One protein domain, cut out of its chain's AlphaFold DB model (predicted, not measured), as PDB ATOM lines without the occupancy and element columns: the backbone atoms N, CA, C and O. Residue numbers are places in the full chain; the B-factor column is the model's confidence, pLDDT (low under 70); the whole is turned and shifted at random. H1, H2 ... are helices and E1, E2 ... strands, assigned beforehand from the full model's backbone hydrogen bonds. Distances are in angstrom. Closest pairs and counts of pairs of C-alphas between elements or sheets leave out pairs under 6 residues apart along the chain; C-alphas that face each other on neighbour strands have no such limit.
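AT A GLANCE: This is residues 46 to 185 of the 189 residues of the protein "Dgat2 protein" of Symbiodinium sp. KB8 (UniProt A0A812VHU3). A twisted sheet of five parallel strands runs through the middle, with helices H5 and H7 to one side of it, the short H1 and H2 to the other, and H3 and H4 by its E3 edge. Beyond the ends where the strands finish, H6 lies between the small strand E5 and the last helix, H8, which packs on H6 far from the sheet. The printed part has 140 residues, with eight named helices and six named strands in the order E1 H1 H2 E2 H3 H4 E3 H5 E4 H6 E5 H7 E6 H8. The sheet's order is E3 E2 E4 E1 E6, and the class is mixed, helices and strands. The whole is compact, with a radius of gyration of the C-alphas of 14.8 A and spans of 42 by 33 by 28 A.

HOW THE PARTS SIT: Start at the sheet's inner strand E1, residues 47 to 53, and set it beside the edge strand E6, residues 154 to 160: they are parallel at 26 degrees, with N 51 and O 157 2.8 A apart. On the other side of E1 find E4, residues 117 to 119, where N 50 and O 117 are 2.8 A apart. Next come E2, residues 73 to 76, with N 75 and O 118 2.8 A apart, and the edge strand E3, residues 98 to 100, with N 99 and O 74 2.8 A apart. The sheet is only just strongly twisted, its C-alphas lying up to 4.3 A off the best plane. H7, residues 144 to 152, is over E1 and E6 at a height over the sheet of 8.7 A and runs along the strands, at 2 degrees to E6 on the local plane. H5, residues 103 to 111, at a height over the sheet of 8.0 A, only just touches H7, with 3 pairs of C-alphas within 8 A, the closest being Met 110 and His 152 at 6.2 A; they run the same way at a shallow tilt of 27 degrees. H1, residues 60 to 63, and H2, residues 65 to 68, meet only through their link, and each only grazes the sheet. H3, residues 78 to 83, and H4, residues 85 to 93, also only graze it; they only just touch, only at the corner, with 3 pairs of C-alphas within 8 A, the closest being Tyr 81 and Arg 88 at 7.1 A. E2, H3 H4, E3 make a strand-helix-strand unit, two parallel neighbours with helices between along the chain; E1, H1 H2, E2 and E3, H5, E4 are split units, with another strand between theirs in the sheet, and the three crossovers are right-handed. H6, residues 123 to 128, touches H8, residues 175 to 183, at Phe 124 and Asn 182, whose C-alphas are the closest at 6.2 A; they run opposite ways at a shallow tilt of 25 degrees. E5, residues 135 to 137, pairs with no named strand. In H3 to H8 every O i to N i+4 pair is within hydrogen-bond range; H1 and H2 are too short for such a pair.

IN THESE COORDINATES: Find C-alpha 47 at (117.697, 146.476, 84.717), where E1 begins its 19.6 A; E6 runs 18.6 A to C-alpha 160 at (127.522, 163.244, 84.192). Among the helices, H7 is 12.5 A long, H4 12.2 A and H5 11.9 A. H8 runs 12.1 A to C-alpha 183 at (137.807, 155.016, 105.949).

THE WHOLE: Look for the farthest C-alphas at Arg 46 and Ala 174, 43.2 A apart. The printed part has no cut, and its long link is E6 to H8, residues 161 to 174. The mean pLDDT of the printed part is 88.1, and no printed residue is under 70.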
ATOM      1  N   ARG A  46     115.340 145.756  80.660       73.81
ATOM      2  CA  ARG A  46     116.755 145.741  81.075       73.81
ATOM      3  C   ARG A  46     116.917 146.532  82.374       73.81
ATOM      4  O   ARG A  46     116.518 147.697  82.472       73.81
ATOM      5  N   LYS A  47     117.473 145.878  83.397       92.06
ATOM      6  CA  LYS A  47     117.697 146.476  84.717       92.06
ATOM      7  C   LYS A  47     118.834 147.482  84.619       92.06
ATOM      8  O   LYS A  47     119.871 147.176  84.041       92.06
ATOM      9  N   ARG A  48     118.651 148.680  85.170       91.62
ATOM     10  CA  ARG A  48     119.593 149.797  84.990       91.62
ATOM     11  C   ARG A  48     120.178 150.261  86.312       91.62
ATOM     12  O   ARG A  48     119.450 150.414  87.296       91.62
ATOM     13  N   LEU A  49     121.490 150.489  86.313       92.75
ATOM     14  CA  LEU A  49     122.220 151.129  87.402       92.75
ATOM     15  C   LEU A  49     122.850 152.432  86.897       92.75
ATOM     16  O   LEU A  49     123.882 152.419  86.226       92.75
ATOM     17  N   PHE A  50     122.228 153.552  87.245       90.88
ATOM     18  CA  PHE A  50     122.725 154.889  86.957       90.88
ATOM     19  C   PHE A  50     123.913 155.212  87.870       90.88
ATOM     20  O   PHE A  50     123.841 155.047  89.089       90.88
ATOM     21  N   CYS A  51     125.015 155.636  87.261       90.00
ATOM     22  CA  CYS A  51     126.293 155.911  87.905       90.00
ATOM     23  C   CYS A  51     126.613 157.394  87.734       90.00
ATOM     24  O   CYS A  51     127.133 157.799  86.696       90.00
ATOM     25  N   ILE A  52     126.235 158.189  88.729       88.00
ATOM     26  CA  ILE A  52     126.250 159.650  88.679       88.00
ATOM     27  C   ILE A  52     127.616 160.165  89.123       88.00
ATOM     28  O   ILE A  52     128.134 159.738  90.152       88.00
ATOM     29  N   HIS A  53     128.180 161.071  88.332       84.88
ATOM     30  CA  HIS A  53     129.477 161.700  88.541       84.88
ATOM     31  C   HIS A  53     129.448 163.143  88.046       84.88
ATOM     32  O   HIS A  53     128.754 163.402  87.074       84.88
ATOM     33  N   PRO A  54     130.271 164.054  88.576       83.12
ATOM     34  CA  PRO A  54     130.991 163.966  89.844       83.12
ATOM     35  C   PRO A  54     130.036 163.876  91.055       83.12
ATOM     36  O   PRO A  54     128.855 164.190  90.958       83.12
ATOM     37  N   HIS A  55     130.549 163.485  92.222       86.62
ATOM     38  CA  HIS A  55     129.777 163.482  93.470       86.62
ATOM     39  C   HIS A  55     129.463 164.898  93.977       86.62
ATOM     40  O   HIS A  55     128.414 165.107  94.581       86.62
ATOM     41  N   GLY A  56     130.375 165.862  93.815       83.88
ATOM     42  CA  GLY A  56     130.272 167.151  94.507       83.88
ATOM     43  C   GLY A  56     130.214 166.993  96.039       83.88
ATOM     44  O   GLY A  56     130.459 165.910  96.576       83.88
ATOM     45  N   ILE A  57     129.846 168.046  96.776       85.06
ATOM     46  CA  ILE A  57     129.629 167.931  98.235       85.06
ATOM     47  C   ILE A  57     128.285 167.250  98.539       85.06
ATOM     48  O   ILE A  57     128.243 166.288  99.304       85.06
ATOM     49  N   TYR A  58     127.200 167.716  97.911       81.00
ATOM     50  CA  TYR A  58     125.831 167.249  98.178       81.00
ATOM     51  C   TYR A  58     125.219 166.394  97.059       81.00
ATOM     52  O   TYR A  58     124.087 165.939  97.207       81.00
ATOM     53  N   THR A  59     125.948 166.167  95.963       82.94
ATOM     54  CA  THR A  59     125.460 165.471  94.760       82.94
ATOM     55  C   THR A  59     124.096 165.972  94.309       82.94
ATOM     56  O   THR A  59     123.121 165.214  94.246       82.94
ATOM     57  N   ILE A  60     124.008 167.266  94.007       81.50
ATOM     58  CA  ILE A  60     122.727 167.888  93.671       81.50
ATOM     59  C   ILE A  60     122.110 167.201  92.459       81.50
ATOM     60  O   ILE A  60     120.904 166.951  92.448       81.50
ATOM     61  N   GLY A  61     122.930 166.764  91.499       77.69
ATOM     62  CA  GLY A  61     122.388 166.099  90.327       77.69
ATOM     63  C   GLY A  61     121.765 164.720  90.587       77.69
ATOM     64  O   GLY A  61     120.897 164.284  89.836       77.69
ATOM     65  N   ALA A  62     122.132 164.032  91.673       83.75
ATOM     66  CA  ALA A  62     121.422 162.818  92.079       83.75
ATOM     67  C   ALA A  62     120.088 163.129  92.766       83.75
ATOM     68  O   ALA A  62     119.133 162.369  92.608       83.75
ATOM     69  N   LEU A  63     120.011 164.234  93.513       83.31
ATOM     70  CA  LEU A  63     118.816 164.622  94.267       83.31
ATOM     71  C   LEU A  63     117.677 165.122  93.376       83.31
ATOM     72  O   LEU A  63     116.520 164.992  93.759       83.31
ATOM     73  N   THR A  64     117.978 165.640  92.187       82.75
ATOM     74  CA  THR A  64     116.962 166.064  91.211       82.75
ATOM     75  C   THR A  64     116.502 164.932  90.291       82.75
ATOM     76  O   THR A  64     115.542 165.093  89.546       82.75
ATOM     77  N   LEU A  65     117.166 163.770  90.310       82.25
ATOM     78  CA  LEU A  65     116.808 162.645  89.442       82.25
ATOM     79  C   LEU A  65     115.389 162.086  89.690       82.25
ATOM     80  O   LEU A  65     114.739 161.748  88.704       82.25
ATOM     81  N   PRO A  66     114.867 161.999  90.933       85.62
ATOM     82  CA  PRO A  66     113.502 161.530  91.190       85.62
ATOM     83  C   PRO A  66     112.401 162.392  90.566       85.62
ATOM     84  O   PRO A  66     111.339 161.867  90.265       85.62
ATOM     85  N   ASP A  67     112.638 163.686  90.344       81.38
ATOM     86  CA  ASP A  67     111.681 164.562  89.652       81.38
ATOM     87  C   ASP A  67     111.520 164.157  88.174       81.38
ATOM     88  O   ASP A  67     110.423 164.135  87.625       81.38
ATOM     89  N   GLN A  68     112.621 163.736  87.551       79.06
ATOM     90  CA  GLN A  68     112.668 163.313  86.149       79.06
ATOM     91  C   GLN A  68     112.358 161.817  85.967       79.06
ATOM     92  O   GLN A  68     111.932 161.384  84.896       79.06
ATOM     93  N   MET A  69     112.614 161.012  86.998       81.62
ATOM     94  CA  MET A  69     112.456 159.558  87.005       81.62
ATOM     95  C   MET A  69     111.919 159.093  88.369       81.62
ATOM     96  O   MET A  69     112.682 158.546  89.169       81.62
ATOM     97  N   PRO A  70     110.621 159.300  88.668       85.31
ATOM     98  CA  PRO A  70     110.037 159.029  89.991       85.31
ATOM     99  C   PRO A  70     110.174 157.576  90.457       85.31
ATOM    100  O   PRO A  70     110.123 157.261  91.647       85.31
ATOM    101  N   GLU A  71     110.352 156.646  89.521       87.56
ATOM    102  CA  GLU A  71     110.551 155.242  89.821       87.56
ATOM    103  C   GLU A  71     111.953 154.914  90.355       87.56
ATOM    104  O   GLU A  71     112.118 153.835  90.939       87.56
ATOM    105  N   VAL A  72     112.935 155.809  90.170       88.75
ATOM    106  CA  VAL A  72     114.342 155.581  90.512       88.75
ATOM    107  C   VAL A  72     114.543 155.454  92.012       88.75
ATOM    108  O   VAL A  72     114.028 156.236  92.807       88.75
ATOM    109  N   ARG A  73     115.347 154.467  92.416       95.56
ATOM    110  CA  ARG A  73     115.797 154.340  93.800       95.56
ATOM    111  C   ARG A  73     117.195 154.922  93.966       95.56
ATOM    112  O   ARG A  73     118.174 154.332  93.500       95.56
ATOM    113  N   LEU A  74     117.294 156.030  94.699       93.81
ATOM    114  CA  LEU A  74     118.563 156.659  95.055       93.81
ATOM    115  C   LEU A  74     119.270 155.843  96.142       93.81
ATOM    116  O   LEU A  74     118.870 155.818  97.307       93.81
ATOM    117  N   CYS A  75     120.332 155.142  95.763       94.62
ATOM    118  CA  CYS A  75     121.172 154.384  96.675       94.62
ATOM    119  C   CYS A  75     122.259 155.297  97.243       94.62
ATOM    120  O   CYS A  75     123.174 155.710  96.533       94.62
ATOM    121  N   MET A  76     122.184 155.568  98.544       90.75
ATOM    122  CA  MET A  76     123.063 156.514  99.235       90.75
ATOM    123  C   MET A  76     124.095 155.808 100.116       90.75
ATOM    124  O   MET A  76     124.059 154.584 100.290       90.75
ATOM    125  N   ALA A  77     125.040 156.560 100.685       89.38
ATOM    126  CA  ALA A  77     126.014 156.016 101.627       89.38
ATOM    127  C   ALA A  77     125.308 155.294 102.797       89.38
ATOM    128  O   ALA A  77     124.302 155.797 103.305       89.38
ATOM    129  N   PRO A  78     125.807 154.132 103.271       87.75
ATOM    130  CA  PRO A  78     125.213 153.415 104.402       87.75
ATOM    131  C   PRO A  78     125.088 154.275 105.653       87.75
ATOM    132  O   PRO A  78     124.130 154.098 106.396       87.75
ATOM    133  N   TYR A  79     126.032 155.195 105.860       85.00
ATOM    134  CA  TYR A  79     125.993 156.131 106.972       85.00
ATOM    135  C   TYR A  79     124.750 157.028 106.900       85.00
ATOM    136  O   TYR A  79     123.900 156.965 107.782       85.00
ATOM    137  N   LEU A  80     124.586 157.767 105.796       83.19
ATOM    138  CA  LEU A  80     123.434 158.648 105.582       83.19
ATOM    139  C   LEU A  80     122.115 157.869 105.601       83.19
ATOM    140  O   LEU A  80     121.156 158.291 106.236       83.19
ATOM    141  N   TYR A  81     122.085 156.700 104.956       84.25
ATOM    142  CA  TYR A  81     120.896 155.865 104.949       84.25
ATOM    143  C   TYR A  81     120.560 155.400 106.370       84.25
ATOM    144  O   TYR A  81     119.440 155.602 106.800       84.25
ATOM    145  N   ASN A  82     121.471 154.762 107.110       83.62
ATOM    146  CA  ASN A  82     121.140 154.102 108.384       83.62
ATOM    147  C   ASN A  82     121.062 155.037 109.590       83.62
ATOM    148  O   ASN A  82     120.279 154.759 110.494       83.62
ATOM    149  N   PHE A  83     121.845 156.114 109.608       79.00
ATOM    150  CA  PHE A  83     121.974 156.993 110.771       79.00
ATOM    151  C   PHE A  83     121.246 158.331 110.614       79.00
ATOM    152  O   PHE A  83     121.309 159.156 111.520       79.00
ATOM    153  N   SER A  84     120.494 158.535 109.524       84.50
ATOM    154  CA  SER A  84     119.612 159.698 109.367       84.50
ATOM    155  C   SER A  84     118.141 159.292 109.174       84.50
ATOM    156  O   SER A  84     117.626 159.293 108.052       84.50
ATOM    157  N   PRO A  85     117.423 158.935 110.261       85.62
ATOM    158  CA  PRO A  85     115.990 158.642 110.199       85.62
ATOM    159  C   PRO A  85     115.166 159.819 109.669       85.62
ATOM    160  O   PRO A  85     114.248 159.613 108.881       85.62
ATOM    161  N   ALA A  86     115.532 161.050 110.043       86.50
ATOM    162  CA  ALA A  86     114.866 162.264 109.573       86.50
ATOM    163  C   ALA A  86     114.963 162.416 108.049       86.50
ATOM    164  O   ALA A  86     113.966 162.718 107.400       86.50
ATOM    165  N   PHE A  87     116.135 162.134 107.467       84.81
ATOM    166  CA  PHE A  87     116.316 162.168 106.017       84.81
ATOM    167  C   PHE A  87     115.450 161.122 105.307       84.81
ATOM    168  O   PHE A  87     114.813 161.438 104.307       84.81
ATOM    169  N   ARG A  88     115.379 159.889 105.829       87.25
ATOM    170  CA  ARG A  88     114.505 158.852 105.255       87.25
ATOM    171  C   ARG A  88     113.039 159.250 105.307       87.25
ATOM    172  O   ARG A  88     112.353 159.130 104.307       87.25
ATOM    173  N   MET A  89     112.585 159.751 106.452       88.12
ATOM    174  CA  MET A  89     111.201 160.181 106.626       88.12
ATOM    175  C   MET A  89     110.851 161.337 105.685       88.12
ATOM    176  O   MET A  89     109.781 161.331 105.088       88.12
ATOM    177  N   ALA A  90     111.761 162.301 105.510       87.00
ATOM    178  CA  ALA A  90     111.590 163.377 104.539       87.00
ATOM    179  C   ALA A  90     111.535 162.838 103.100       87.00
ATOM    180  O   ALA A  90     110.658 163.233 102.341       87.00
ATOM    181  N   ALA A  91     112.421 161.904 102.737       88.38
ATOM    182  CA  ALA A  91     112.397 161.264 101.426       88.38
ATOM    183  C   ALA A  91     111.079 160.510 101.182       88.38
ATOM    184  O   ALA A  91     110.467 160.697 100.136       88.38
ATOM    185  N   ASP A  92     110.601 159.740 102.161       87.75
ATOM    186  CA  ASP A  92     109.334 159.008 102.075       87.75
ATOM    187  C   ASP A  92     108.134 159.966 101.944       87.75
ATOM    188  O   ASP A  92     107.253 159.730 101.117       87.75
ATOM    189  N   LEU A  93     108.120 161.079 102.691       89.81
ATOM    190  CA  LEU A  93     107.080 162.114 102.599       89.81
ATOM    191  C   LEU A  93     107.052 162.787 101.219       89.81
ATOM    192  O   LEU A  93     105.986 163.145 100.724       89.81
ATOM    193  N   LEU A  94     108.220 162.933 100.595       86.81
ATOM    194  CA  LEU A  94     108.378 163.463  99.241       86.81
ATOM    195  C   LEU A  94     108.193 162.389  98.151       86.81
ATOM    196  O   LEU A  94     108.359 162.687  96.972       86.81
ATOM    197  N   GLY A  95     107.879 161.139  98.514       87.56
ATOM    198  CA  GLY A  95     107.723 160.029  97.566       87.56
ATOM    199  C   GLY A  95     109.031 159.547  96.926       87.56
ATOM    200  O   GLY A  95     109.009 158.780  95.963       87.56
ATOM    201  N   ILE A  96     110.183 159.966  97.451       90.12
ATOM    202  CA  ILE A  96     111.505 159.635  96.924       90.12
ATOM    203  C   ILE A  96     111.937 158.266  97.443       90.12
ATOM    204  O   ILE A  96     112.182 158.059  98.633       90.12
ATOM    205  N   LYS A  97     112.132 157.314  96.527       93.38
ATOM    206  CA  LYS A  97     112.635 155.986  96.884       93.38
ATOM    207  C   LYS A  97     114.119 156.060  97.226       93.38
ATOM    208  O   LYS A  97     114.966 156.260  96.358       93.38
ATOM    209  N   VAL A  98     114.457 155.778  98.478       94.00
ATOM    210  CA  VAL A  98     115.853 155.706  98.937       94.00
ATOM    211  C   VAL A  98     116.316 154.270  99.189       94.00
ATOM    212  O   VAL A  98     115.532 153.348  99.429       94.00
ATOM    213  N   GLY A  99     117.623 154.056  99.100       93.75
ATOM    214  CA  GLY A  99     118.298 152.792  99.371       93.75
ATOM    215  C   GLY A  99     119.730 153.015  99.847       93.75
ATOM    216  O   GLY A  99     120.174 154.146 100.032       93.75
ATOM    217  N   SER A 100     120.486 151.930 100.022       93.75
ATOM    218  CA  SER A 100     121.885 151.997 100.453       93.75
ATOM    219  C   SER A 100     122.825 151.332  99.458       93.75
ATOM    220  O   SER A 100     122.569 150.224  98.990       93.75
ATOM    221  N   THR A 101     123.968 151.974  99.222       93.19
ATOM    222  CA  THR A 101     125.128 151.426  98.497       93.19
ATOM    223  C   THR A 101     125.899 150.375  99.301       93.19
ATOM    224  O   THR A 101     126.829 149.752  98.786       93.19
ATOM    225  N   GLY A 102     125.514 150.130 100.558       92.31
ATOM    226  CA  GLY A 102     126.130 149.121 101.411       92.31
ATOM    227  C   GLY A 102     126.050 147.731 100.770       92.31
ATOM    228  O   GLY A 102     124.966 147.336 100.340       92.31
ATOM    229  N   PRO A 103     127.138 146.935 100.751       91.56
ATOM    230  CA  PRO A 103     127.207 145.683  99.995       91.56
ATOM    231  C   PRO A 103     126.025 144.728 100.205       91.56
ATOM    232  O   PRO A 103     125.534 144.126  99.255       91.56
ATOM    233  N   ARG A 104     125.557 144.572 101.453       93.25
ATOM    234  CA  ARG A 104     124.419 143.695 101.781       93.25
ATOM    235  C   ARG A 104     123.092 144.248 101.248       93.25
ATOM    236  O   ARG A 104     122.304 143.482 100.702       93.25
ATOM    237  N   ALA A 105     122.860 145.550 101.406       94.12
ATOM    238  CA  ALA A 105     121.632 146.212 100.975       94.12
ATOM    239  C   ALA A 105     121.544 146.271  99.446       94.12
ATOM    240  O   ALA A 105     120.544 145.836  98.880       94.12
ATOM    241  N   LEU A 106     122.622 146.699  98.784       95.25
ATOM    242  CA  LEU A 106     122.677 146.806  97.329       95.25
ATOM    243  C   LEU A 106     122.474 145.446  96.649       95.25
ATOM    244  O   LEU A 106     121.636 145.327  95.760       95.25
ATOM    245  N   ARG A 107     123.149 144.386  97.123       95.12
ATOM    246  CA  ARG A 107     122.921 143.021  96.611       95.12
ATOM    247  C   ARG A 107     121.484 142.554  96.800       95.12
ATOM    248  O   ARG A 107     120.954 141.884  95.925       95.12
ATOM    249  N   ARG A 108     120.849 142.882  97.932       96.38
ATOM    250  CA  ARG A 108     119.445 142.523  98.182       96.38
ATOM    251  C   ARG A 108     118.520 143.216  97.181       96.38
ATOM    252  O   ARG A 108     117.645 142.551  96.642       96.38
ATOM    253  N   LEU A 109     118.716 144.512  96.934       96.56
ATOM    254  CA  LEU A 109     117.948 145.266  95.935       96.56
ATOM    255  C   LEU A 109     118.133 144.664  94.534       96.56
ATOM    256  O   LEU A 109     117.154 144.352  93.863       96.56
ATOM    257  N   MET A 110     119.381 144.399  94.141       96.00
ATOM    258  CA  MET A 110     119.701 143.828  92.830       96.00
ATOM    259  C   MET A 110     119.197 142.391  92.648       96.00
ATOM    260  O   MET A 110     118.737 142.026  91.568       96.00
ATOM    261  N   HIS A 111     119.240 141.572  93.701       95.19
ATOM    262  CA  HIS A 111     118.673 140.223  93.697       95.19
ATOM    263  C   HIS A 111     117.150 140.245  93.543       95.19
ATOM    264  O   HIS A 111     116.591 139.392  92.864       95.19
ATOM    265  N   LYS A 112     116.468 141.219  94.158       95.62
ATOM    266  CA  LYS A 112     115.022 141.421  93.986       95.62
ATOM    267  C   LYS A 112     114.644 141.962  92.602       95.62
ATOM    268  O   LYS A 112     113.463 142.003  92.289       95.62
ATOM    269  N   GLY A 113     115.621 142.379  91.795       94.25
ATOM    270  CA  GLY A 113     115.371 142.976  90.486       94.25
ATOM    271  C   GLY A 113     114.871 144.419  90.549       94.25
ATOM    272  O   GLY A 113     114.312 144.899  89.570       94.25
ATOM    273  N   GLU A 114     115.076 145.121  91.670       95.62
ATOM    274  CA  GLU A 114     114.694 146.532  91.809       95.62
ATOM    275  C   GLU A 114     115.403 147.373  90.742       95.62
ATOM    276  O   GLU A 114     116.629 147.342  90.629       95.62
ATOM    277  N   SER A 115     114.646 148.118  89.947       92.19
ATOM    278  CA  SER A 115     115.169 148.938  88.858       92.19
ATOM    279  C   SER A 115     114.176 150.065  88.559       92.19
ATOM    280  O   SER A 115     112.973 149.815  88.619       92.19
ATOM    281  N   PRO A 116     114.643 151.272  88.196       92.25
ATOM    282  CA  PRO A 116     116.041 151.676  88.085       92.25
ATOM    283  C   PRO A 116     116.685 151.999  89.442       92.25
ATOM    284  O   PRO A 116     116.045 152.518  90.355       92.25
ATOM    285  N   LEU A 117     117.976 151.688  89.570       95.69
ATOM    286  CA  LEU A 117     118.799 152.076  90.718       95.69
ATOM    287  C   LEU A 117     119.732 153.208  90.300       95.69
ATOM    288  O   LEU A 117     120.282 153.163  89.205       95.69
ATOM    289  N   ALA A 118     119.968 154.177  91.175       93.69
ATOM    290  CA  ALA A 118     120.973 155.213  90.964       93.69
ATOM    291  C   ALA A 118     121.944 155.256  92.138       93.69
ATOM    292  O   ALA A 118     121.545 155.086  93.287       93.69
ATOM    293  N   MET A 119     123.221 155.473  91.859       93.94
ATOM    294  CA  MET A 119     124.240 155.675  92.879       93.94
ATOM    295  C   MET A 119     125.304 156.645  92.388       93.94
ATOM    296  O   MET A 119     125.393 156.938  91.198       93.94
ATOM    297  N   VAL A 120     126.135 157.090  93.323       91.94
ATOM    298  CA  VAL A 120     127.246 158.007  93.075       91.94
ATOM    299  C   VAL A 120     128.537 157.247  93.358       91.94
ATOM    300  O   VAL A 120     128.948 157.124  94.520       91.94
ATOM    301  N   PRO A 121     129.144 156.597  92.351       87.44
ATOM    302  CA  PRO A 121     130.401 155.907  92.570       87.44
ATOM    303  C   PRO A 121     131.487 156.928  92.944       87.44
ATOM    304  O   PRO A 121     131.428 158.084  92.557       87.44
ATOM    305  N   GLY A 122     132.462 156.507  93.746       86.31
ATOM    306  CA  GLY A 122     133.473 157.410  94.308       86.31
ATOM    307  C   GLY A 122     133.128 157.945  95.700       86.31
ATOM    308  O   GLY A 122     134.031 158.026  96.524       86.31
ATOM    309  N   GLY A 123     131.846 158.176  96.009       88.88
ATOM    310  CA  GLY A 123     131.360 158.430  97.374       88.88
ATOM    311  C   GLY A 123     132.111 159.543  98.117       88.88
ATOM    312  O   GLY A 123     132.443 160.578  97.544       88.88
ATOM    313  N   PHE A 124     132.403 159.311  99.402       89.31
ATOM    314  CA  PHE A 124     133.072 160.297 100.253       89.31
ATOM    315  C   PHE A 124     134.465 160.685  99.759       89.31
ATOM    316  O   PHE A 124     134.832 161.843  99.902       89.31
ATOM    317  N   GLU A 125     135.238 159.795  99.133       90.00
ATOM    318  CA  GLU A 125     136.553 160.178  98.606       90.00
ATOM    319  C   GLU A 125     136.450 161.185  97.469       90.00
ATOM    320  O   GLU A 125     137.293 162.074  97.374       90.00
ATOM    321  N   GLU A 126     135.429 161.055  96.622       90.06
ATOM    322  CA  GLU A 126     135.150 162.010  95.552       90.06
ATOM    323  C   GLU A 126     134.653 163.346  96.119       90.06
ATOM    324  O   GLU A 126     135.166 164.403  95.740       90.06
ATOM    325  N   ALA A 127     133.751 163.305  97.104       90.62
ATOM    326  CA  ALA A 127     133.273 164.499  97.799       90.62
ATOM    327  C   ALA A 127     134.431 165.257  98.479       90.62
ATOM    328  O   ALA A 127     134.640 166.442  98.231       90.62
ATOM    329  N   THR A 128     135.263 164.557  99.258       91.50
ATOM    330  CA  THR A 128     136.408 165.109 100.002       91.50
ATOM    331  C   THR A 128     137.419 165.839  99.129       91.50
ATOM    332  O   THR A 128     138.057 166.773  99.606       91.50
ATOM    333  N   VAL A 129     137.600 165.428  97.874       89.81
ATOM    334  CA  VAL A 129     138.544 166.075  96.948       89.81
ATOM    335  C   VAL A 129     137.851 166.999  95.950       89.81
ATOM    336  O   VAL A 129     138.510 167.508  95.046       89.81
ATOM    337  N   THR A 130     136.540 167.210  96.071       89.75
ATOM    338  CA  THR A 130     135.811 168.174  95.240       89.75
ATOM    339  C   THR A 130     136.404 169.566  95.446       89.75
ATOM    340  O   THR A 130     136.749 169.942  96.565       89.75
ATOM    341  N   SER A 131     136.563 170.332  94.367       88.88
ATOM    342  CA  SER A 131     136.943 171.741  94.454       88.88
ATOM    343  C   SER A 131     136.411 172.505  93.245       88.88
ATOM    344  O   SER A 131     136.554 171.988  92.129       88.88
ATOM    345  N   PRO A 132     135.964 173.757  93.413       85.81
ATOM    346  CA  PRO A 132     135.568 174.587  92.287       85.81
ATOM    347  C   PRO A 132     136.657 174.675  91.213       85.81
ATOM    348  O   PRO A 132     137.862 174.656  91.479       85.81
ATOM    349  N   GLY A 133     136.228 174.743  89.965       80.62
ATOM    350  CA  GLY A 133     137.056 174.777  88.779       80.62
ATOM    351  C   GLY A 133     137.536 173.408  88.304       80.62
ATOM    352  O   GLY A 133     137.998 173.326  87.166       80.62
ATOM    353  N   THR A 134     137.414 172.336  89.094       81.94
ATOM    354  CA  THR A 134     137.996 171.026  88.764       81.94
ATOM    355  C   THR A 134     137.019 169.880  88.980       81.94
ATOM    356  O   THR A 134     136.480 169.716  90.066       81.94
ATOM    357  N   GLU A 135     136.895 169.020  87.970       81.62
ATOM    358  CA  GLU A 135     136.044 167.834  88.020       81.62
ATOM    359  C   GLU A 135     136.899 166.592  88.273       81.62
ATOM    360  O   GLU A 135     137.814 166.270  87.502       81.62
ATOM    361  N   ARG A 136     136.648 165.910  89.393       84.81
ATOM    362  CA  ARG A 136     137.423 164.741  89.823       84.81
ATOM    363  C   ARG A 136     136.494 163.567  90.044       84.81
ATOM    364  O   ARG A 136     135.497 163.693  90.736       84.81
ATOM    365  N   VAL A 137     136.885 162.419  89.499       86.12
ATOM    366  CA  VAL A 137     136.131 161.174  89.622       86.12
ATOM    367  C   VAL A 137     137.002 160.082  90.249       86.12
ATOM    368  O   VAL A 137     138.161 159.853  89.862       86.12
ATOM    369  N   PHE A 138     136.467 159.377  91.243       86.81
ATOM    370  CA  PHE A 138     137.167 158.377  92.043       86.81
ATOM    371  C   PHE A 138     136.750 156.946  91.662       86.81
ATOM    372  O   PHE A 138     136.178 156.197  92.447       86.81
ATOM    373  N   LEU A 139     137.088 156.531  90.435       85.38
ATOM    374  CA  LEU A 139     136.702 155.211  89.900       85.38
ATOM    375  C   LEU A 139     137.809 154.148  89.892       85.38
ATOM    376  O   LEU A 139     137.505 152.963  90.004       85.38
ATOM    377  N   LYS A 140     139.091 154.542  89.797       83.56
ATOM    378  CA  LYS A 140     140.222 153.611  89.551       83.56
ATOM    379  C   LYS A 140     140.279 152.410  90.508       83.56
ATOM    380  O   LYS A 140     140.644 151.320  90.094       83.56
ATOM    381  N   THR A 141     139.922 152.606  91.774       82.12
ATOM    382  CA  THR A 141     139.939 151.563  92.814       82.12
ATOM    383  C   THR A 141     138.531 151.123  93.239       82.12
ATOM    384  O   THR A 141     138.376 150.317  94.153       82.12
ATOM    385  N   ARG A 142     137.478 151.626  92.581       83.50
ATOM    386  CA  ARG A 142     136.069 151.469  92.975       83.50
ATOM    387  C   ARG A 142     135.282 150.601  91.982       83.50
ATOM    388  O   ARG A 142     134.201 150.968  91.551       83.50
ATOM    389  N   ALA A 143     135.770 149.401  91.664       87.75
ATOM    390  CA  ALA A 143     135.116 148.490  90.705       87.75
ATOM    391  C   ALA A 143     133.976 147.619  91.294       87.75
ATOM    392  O   ALA A 143     133.376 146.801  90.596       87.75
ATOM    393  N   GLY A 144     133.668 147.749  92.591       91.12
ATOM    394  CA  GLY A 144     132.707 146.875  93.277       91.12
ATOM    395  C   GLY A 144     131.287 146.930  92.704       91.12
ATOM    396  O   GLY A 144     130.643 145.889  92.575       91.12
ATOM    397  N   PHE A 145     130.815 148.118  92.314       91.62
ATOM    398  CA  PHE A 145     129.490 148.283  91.710       91.62
ATOM    399  C   PHE A 145     129.413 147.637  90.319       91.62
ATOM    400  O   PHE A 145     128.420 146.982  90.022       91.62
ATOM    401  N   VAL A 146     130.488 147.713  89.523       93.19
ATOM    402  CA  VAL A 146     130.606 147.031  88.221       93.19
ATOM    403  C   VAL A 146     130.485 145.522  88.400       93.19
ATOM    404  O   VAL A 146     129.698 144.863  87.726       93.19
ATOM    405  N   LYS A 147     131.204 144.970  89.385       94.12
ATOM    406  CA  LYS A 147     131.125 143.546  89.729       94.12
ATOM    407  C   LYS A 147     129.709 143.124  90.129       94.12
ATOM    408  O   LYS A 147     129.297 142.015  89.795       94.12
ATOM    409  N   TYR A 148     128.969 143.965  90.852       94.62
ATOM    410  CA  TYR A 148     127.575 143.670  91.189       94.62
ATOM    411  C   TYR A 148     126.645 143.777  89.983       94.62
ATOM    412  O   TYR A 148     125.826 142.879  89.796       94.62
ATOM    413  N   ALA A 149     126.807 144.801  89.150       93.25
ATOM    414  CA  ALA A 149     126.000 144.980  87.954       93.25
ATOM    415  C   ALA A 149     126.112 143.769  87.017       93.25
ATOM    416  O   ALA A 149     125.094 143.176  86.667       93.25
ATOM    417  N   LEU A 150     127.335 143.302  86.745       93.94
ATOM    418  CA  LEU A 150     127.575 142.099  85.941       93.94
ATOM    419  C   LEU A 150     126.926 140.846  86.543       93.94
ATOM    420  O   LEU A 150     126.260 140.092  85.843       93.94
ATOM    421  N   ARG A 151     127.074 140.629  87.856       95.00
ATOM    422  CA  ARG A 151     126.513 139.450  88.544       95.00
ATOM    423  C   ARG A 151     124.991 139.395  88.528       95.00
ATOM    424  O   ARG A 151     124.430 138.309  88.588       95.00
ATOM    425  N   HIS A 152     124.340 140.552  88.524       94.50
ATOM    426  CA  HIS A 152     122.888 140.649  88.606       94.50
ATOM    427  C   HIS A 152     122.236 141.032  87.270       94.50
ATOM    428  O   HIS A 152     121.015 141.167  87.236       94.50
ATOM    429  N   GLY A 153     123.006 141.192  86.189       92.88
ATOM    430  CA  GLY A 153     122.497 141.578  84.869       92.88
ATOM    431  C   GLY A 153     121.914 142.992  84.845       92.88
ATOM    432  O   GLY A 153     120.775 143.172  84.422       92.88
ATOM    433  N   TYR A 154     122.651 143.967  85.385       93.00
ATOM    434  CA  TYR A 154     122.320 145.389  85.281       93.00
ATOM    435  C   TYR A 154     123.217 146.062  84.247       93.00
ATOM    436  O   TYR A 154     124.442 145.935  84.314       93.00
ATOM    437  N   ASP A 155     122.609 146.848  83.365       88.75
ATOM    438  CA  ASP A 155     123.324 147.750  82.475       88.75
ATOM    439  C   ASP A 155     123.796 148.970  83.281       88.75
ATOM    440  O   ASP A 155     123.017 149.616  83.995       88.75
ATOM    441  N   LEU A 156     125.093 149.272  83.190       86.88
ATOM    442  CA  LEU A 156     125.670 150.473  83.786       86.88
ATOM    443  C   LEU A 156     125.367 151.668  82.888       86.88
ATOM    444  O   LEU A 156     125.778 151.697  81.732       86.88
ATOM    445  N   VAL A 157     124.687 152.667  83.442       85.81
ATOM    446  CA  VAL A 157     124.388 153.915  82.740       85.81
ATOM    447  C   VAL A 157     125.252 155.016  83.353       85.81
ATOM    448  O   VAL A 157     124.930 155.484  84.448       85.81
ATOM    449  N   PRO A 158     126.367 155.420  82.721       83.88
ATOM    450  CA  PRO A 158     127.143 156.553  83.208       83.88
ATOM    451  C   PRO A 158     126.308 157.830  83.088       83.88
ATOM    452  O   PRO A 158     125.635 158.060  82.084       83.88
ATOM    453  N   CYS A 159     126.335 158.659  84.124       80.88
ATOM    454  CA  CYS A 159     125.653 159.946  84.164       80.88
ATOM    455  C   CYS A 159     126.637 161.009  84.609       80.88
ATOM    456  O   CYS A 159     127.370 160.801  85.576       80.88
ATOM    457  N   TYR A 160     126.639 162.131  83.897       81.88
ATOM    458  CA  TYR A 160     127.522 163.244  84.192       81.88
ATOM    459  C   TYR A 160     126.726 164.493  84.584       81.88
ATOM    460  O   TYR A 160     125.823 164.889  83.849       81.88
ATOM    461  N   THR A 161     127.059 165.114  85.715       77.38
ATOM    462  CA  THR A 161     126.423 166.327  86.243       77.38
ATOM    463  C   THR A 161     127.392 167.502  86.126       77.38
ATOM    464  O   THR A 161     128.395 167.611  86.823       77.38
ATOM    465  N   VAL A 162     127.128 168.407  85.186       77.88
ATOM    466  CA  VAL A 162     128.006 169.564  84.968       77.88
ATOM    467  C   VAL A 162     127.800 170.587  86.087       77.88
ATOM    468  O   VAL A 162     126.668 170.976  86.355       77.88
ATOM    469  N   GLY A 163     128.892 171.059  86.697       76.19
ATOM    470  CA  GLY A 163     128.865 172.181  87.645       76.19
ATOM    471  C   GLY A 163     128.594 171.797  89.102       76.19
ATOM    472  O   GLY A 163     128.713 172.655  89.972       76.19
ATOM    473  N   ASP A 164     128.317 170.523  89.405       78.44
ATOM    474  CA  ASP A 164     128.073 170.045  90.781       78.44
ATOM    475  C   ASP A 164     129.296 170.320  91.692       78.44
ATOM    476  O   ASP A 164     129.165 170.725  92.848       78.44
ATOM    477  N   SER A 165     130.513 170.197  91.144       81.19
ATOM    478  CA  SER A 165     131.771 170.505  91.846       81.19
ATOM    479  C   SER A 165     132.024 172.004  92.068       81.19
ATOM    480  O   SER A 165     132.865 172.362  92.894       81.19
ATOM    481  N   ASP A 166     131.327 172.877  91.336       82.75
ATOM    482  CA  ASP A 166     131.471 174.336  91.414       82.75
ATOM    483  C   ASP A 166     130.516 174.967  92.442       82.75
ATOM    484  O   ASP A 166     130.702 176.122  92.824       82.75
ATOM    485  N   MET A 167     129.519 174.215  92.926       80.56
ATOM    486  CA  MET A 167     128.471 174.742  93.807       80.56
ATOM    487  C   MET A 167     128.968 175.114  95.206       80.56
ATOM    488  O   MET A 167     128.420 176.019  95.832       80.56
ATOM    489  N   PHE A 168     129.987 174.416  95.712       82.31
ATOM    490  CA  PHE A 168     130.463 174.597  97.080       82.31
ATOM    491  C   PHE A 168     131.986 174.562  97.156       82.31
ATOM    492  O   PHE A 168     132.652 173.714  96.559       82.31
ATOM    493  N   ALA A 169     132.545 175.476  97.948       85.94
ATOM    494  CA  ALA A 169     133.954 175.436  98.301       85.94
ATOM    495  C   ALA A 169     134.207 174.340  99.344       85.94
ATOM    496  O   ALA A 169     133.451 174.185 100.298       85.94
ATOM    497  N   ASN A 170     135.311 173.621  99.175       88.62
ATOM    498  CA  ASN A 170     135.780 172.592 100.095       88.62
ATOM    499  C   ASN A 170     137.237 172.916 100.476       88.62
ATOM    500  O   ASN A 170     138.047 173.162  99.568       88.62
ATOM    501  N   PRO A 171     137.604 172.930 101.773       87.88
ATOM    502  CA  PRO A 171     138.987 173.118 102.195       87.88
ATOM    503  C   PRO A 171     139.931 172.124 101.508       87.88
ATOM    504  O   PRO A 171     139.688 170.925 101.488       87.88
ATOM    505  N   GLN A 172     141.043 172.598 100.955       90.38
ATOM    506  CA  GLN A 172     142.016 171.720 100.302       90.38
ATOM    507  C   GLN A 172     143.196 171.456 101.245       90.38
ATOM    508  O   GLN A 172     143.745 172.391 101.826       90.38
ATOM    509  N   GLY A 173     143.601 170.191 101.395       90.62
ATOM    510  CA  GLY A 173     144.732 169.787 102.236       90.62
ATOM    511  C   GLY A 173     144.376 168.752 103.304       90.62
ATOM    512  O   GLY A 173     143.292 168.176 103.302       90.62
ATOM    513  N   ALA A 174     145.329 168.476 104.203       93.06
ATOM    514  CA  ALA A 174     145.206 167.465 105.265       93.06
ATOM    515  C   ALA A 174     144.743 166.075 104.764       93.06
ATOM    516  O   ALA A 174     144.078 165.327 105.481       93.06
ATOM    517  N   TRP A 175     145.118 165.706 103.533       91.38
ATOM    518  CA  TRP A 175     144.551 164.559 102.816       91.38
ATOM    519  C   TRP A 175     144.647 163.236 103.570       91.38
ATOM    520  O   TRP A 175     143.685 162.480 103.589       91.38
ATOM    521  N   ARG A 176     145.773 162.977 104.250       91.62
ATOM    522  CA  ARG A 176     145.957 161.745 105.038       91.62
ATOM    523  C   ARG A 176     144.918 161.627 106.152       91.62
ATOM    524  O   ARG A 176     144.349 160.560 106.336       91.62
ATOM    525  N   PHE A 177     144.656 162.726 106.858       92.88
ATOM    526  CA  PHE A 177     143.663 162.768 107.927       92.88
ATOM    527  C   PHE A 177     142.240 162.652 107.373       92.88
ATOM    528  O   PHE A 177     141.440 161.873 107.876       92.88
ATOM    529  N   ARG A 178     141.932 163.369 106.288       93.44
ATOM    530  CA  ARG A 178     140.597 163.343 105.675       93.44
ATOM    531  C   ARG A 178     140.256 161.988 105.054       93.44
ATOM    532  O   ARG A 178     139.137 161.518 105.203       93.44
ATOM    533  N   TRP A 179     141.216 161.324 104.413       90.19
ATOM    534  CA  TRP A 179     141.013 159.962 103.917       90.19
ATOM    535  C   TRP A 179     140.875 158.951 105.051       90.19
ATOM    536  O   TRP A 179     140.005 158.095 104.971       90.19
ATOM    537  N   PHE A 180     141.636 159.106 106.137       92.19
ATOM    538  CA  PHE A 180     141.430 158.300 107.339       92.19
ATOM    539  C   PHE A 180     140.004 158.453 107.900       92.19
ATOM    540  O   PHE A 180     139.374 157.461 108.255       92.19
ATOM    541  N   LEU A 181     139.453 159.670 107.928       91.56
ATOM    542  CA  LEU A 181     138.053 159.884 108.313       91.56
ATOM    543  C   LEU A 181     137.072 159.194 107.351       91.56
ATOM    544  O   LEU A 181     136.123 158.554 107.808       91.56
ATOM    545  N   ASN A 182     137.325 159.248 106.041       89.56
ATOM    546  CA  ASN A 182     136.503 158.545 105.052       89.56
ATOM    547  C   ASN A 182     136.531 157.019 105.250       89.56
ATOM    548  O   ASN A 182     135.482 156.381 105.137       89.56
ATOM    549  N   ASP A 183     137.683 156.443 105.612       87.75
ATOM    550  CA  ASP A 183     137.807 155.016 105.949       87.75
ATOM    551  C   ASP A 183     136.945 154.643 107.169       87.75
ATOM    552  O   ASP A 183     136.383 153.546 107.236       87.75
ATOM    553  N   LEU A 184     136.755 155.585 108.101       87.50
ATOM    554  CA  LEU A 184     135.832 155.472 109.236       87.50
ATOM    555  C   LEU A 184     134.369 155.792 108.877       87.50
ATOM    556  O   LEU A 184     133.515 155.843 109.761       87.50
ATOM    557  N   SER A 185     134.047 155.979 107.592       83.56
ATOM    558  CA  SER A 185     132.726 156.403 107.103       83.56
ATOM    559  C   SER A 185     132.264 157.770 107.629       83.56
ATOM    560  O   SER A 185     131.063 158.043 107.647       83.56
TER     561      SER A 185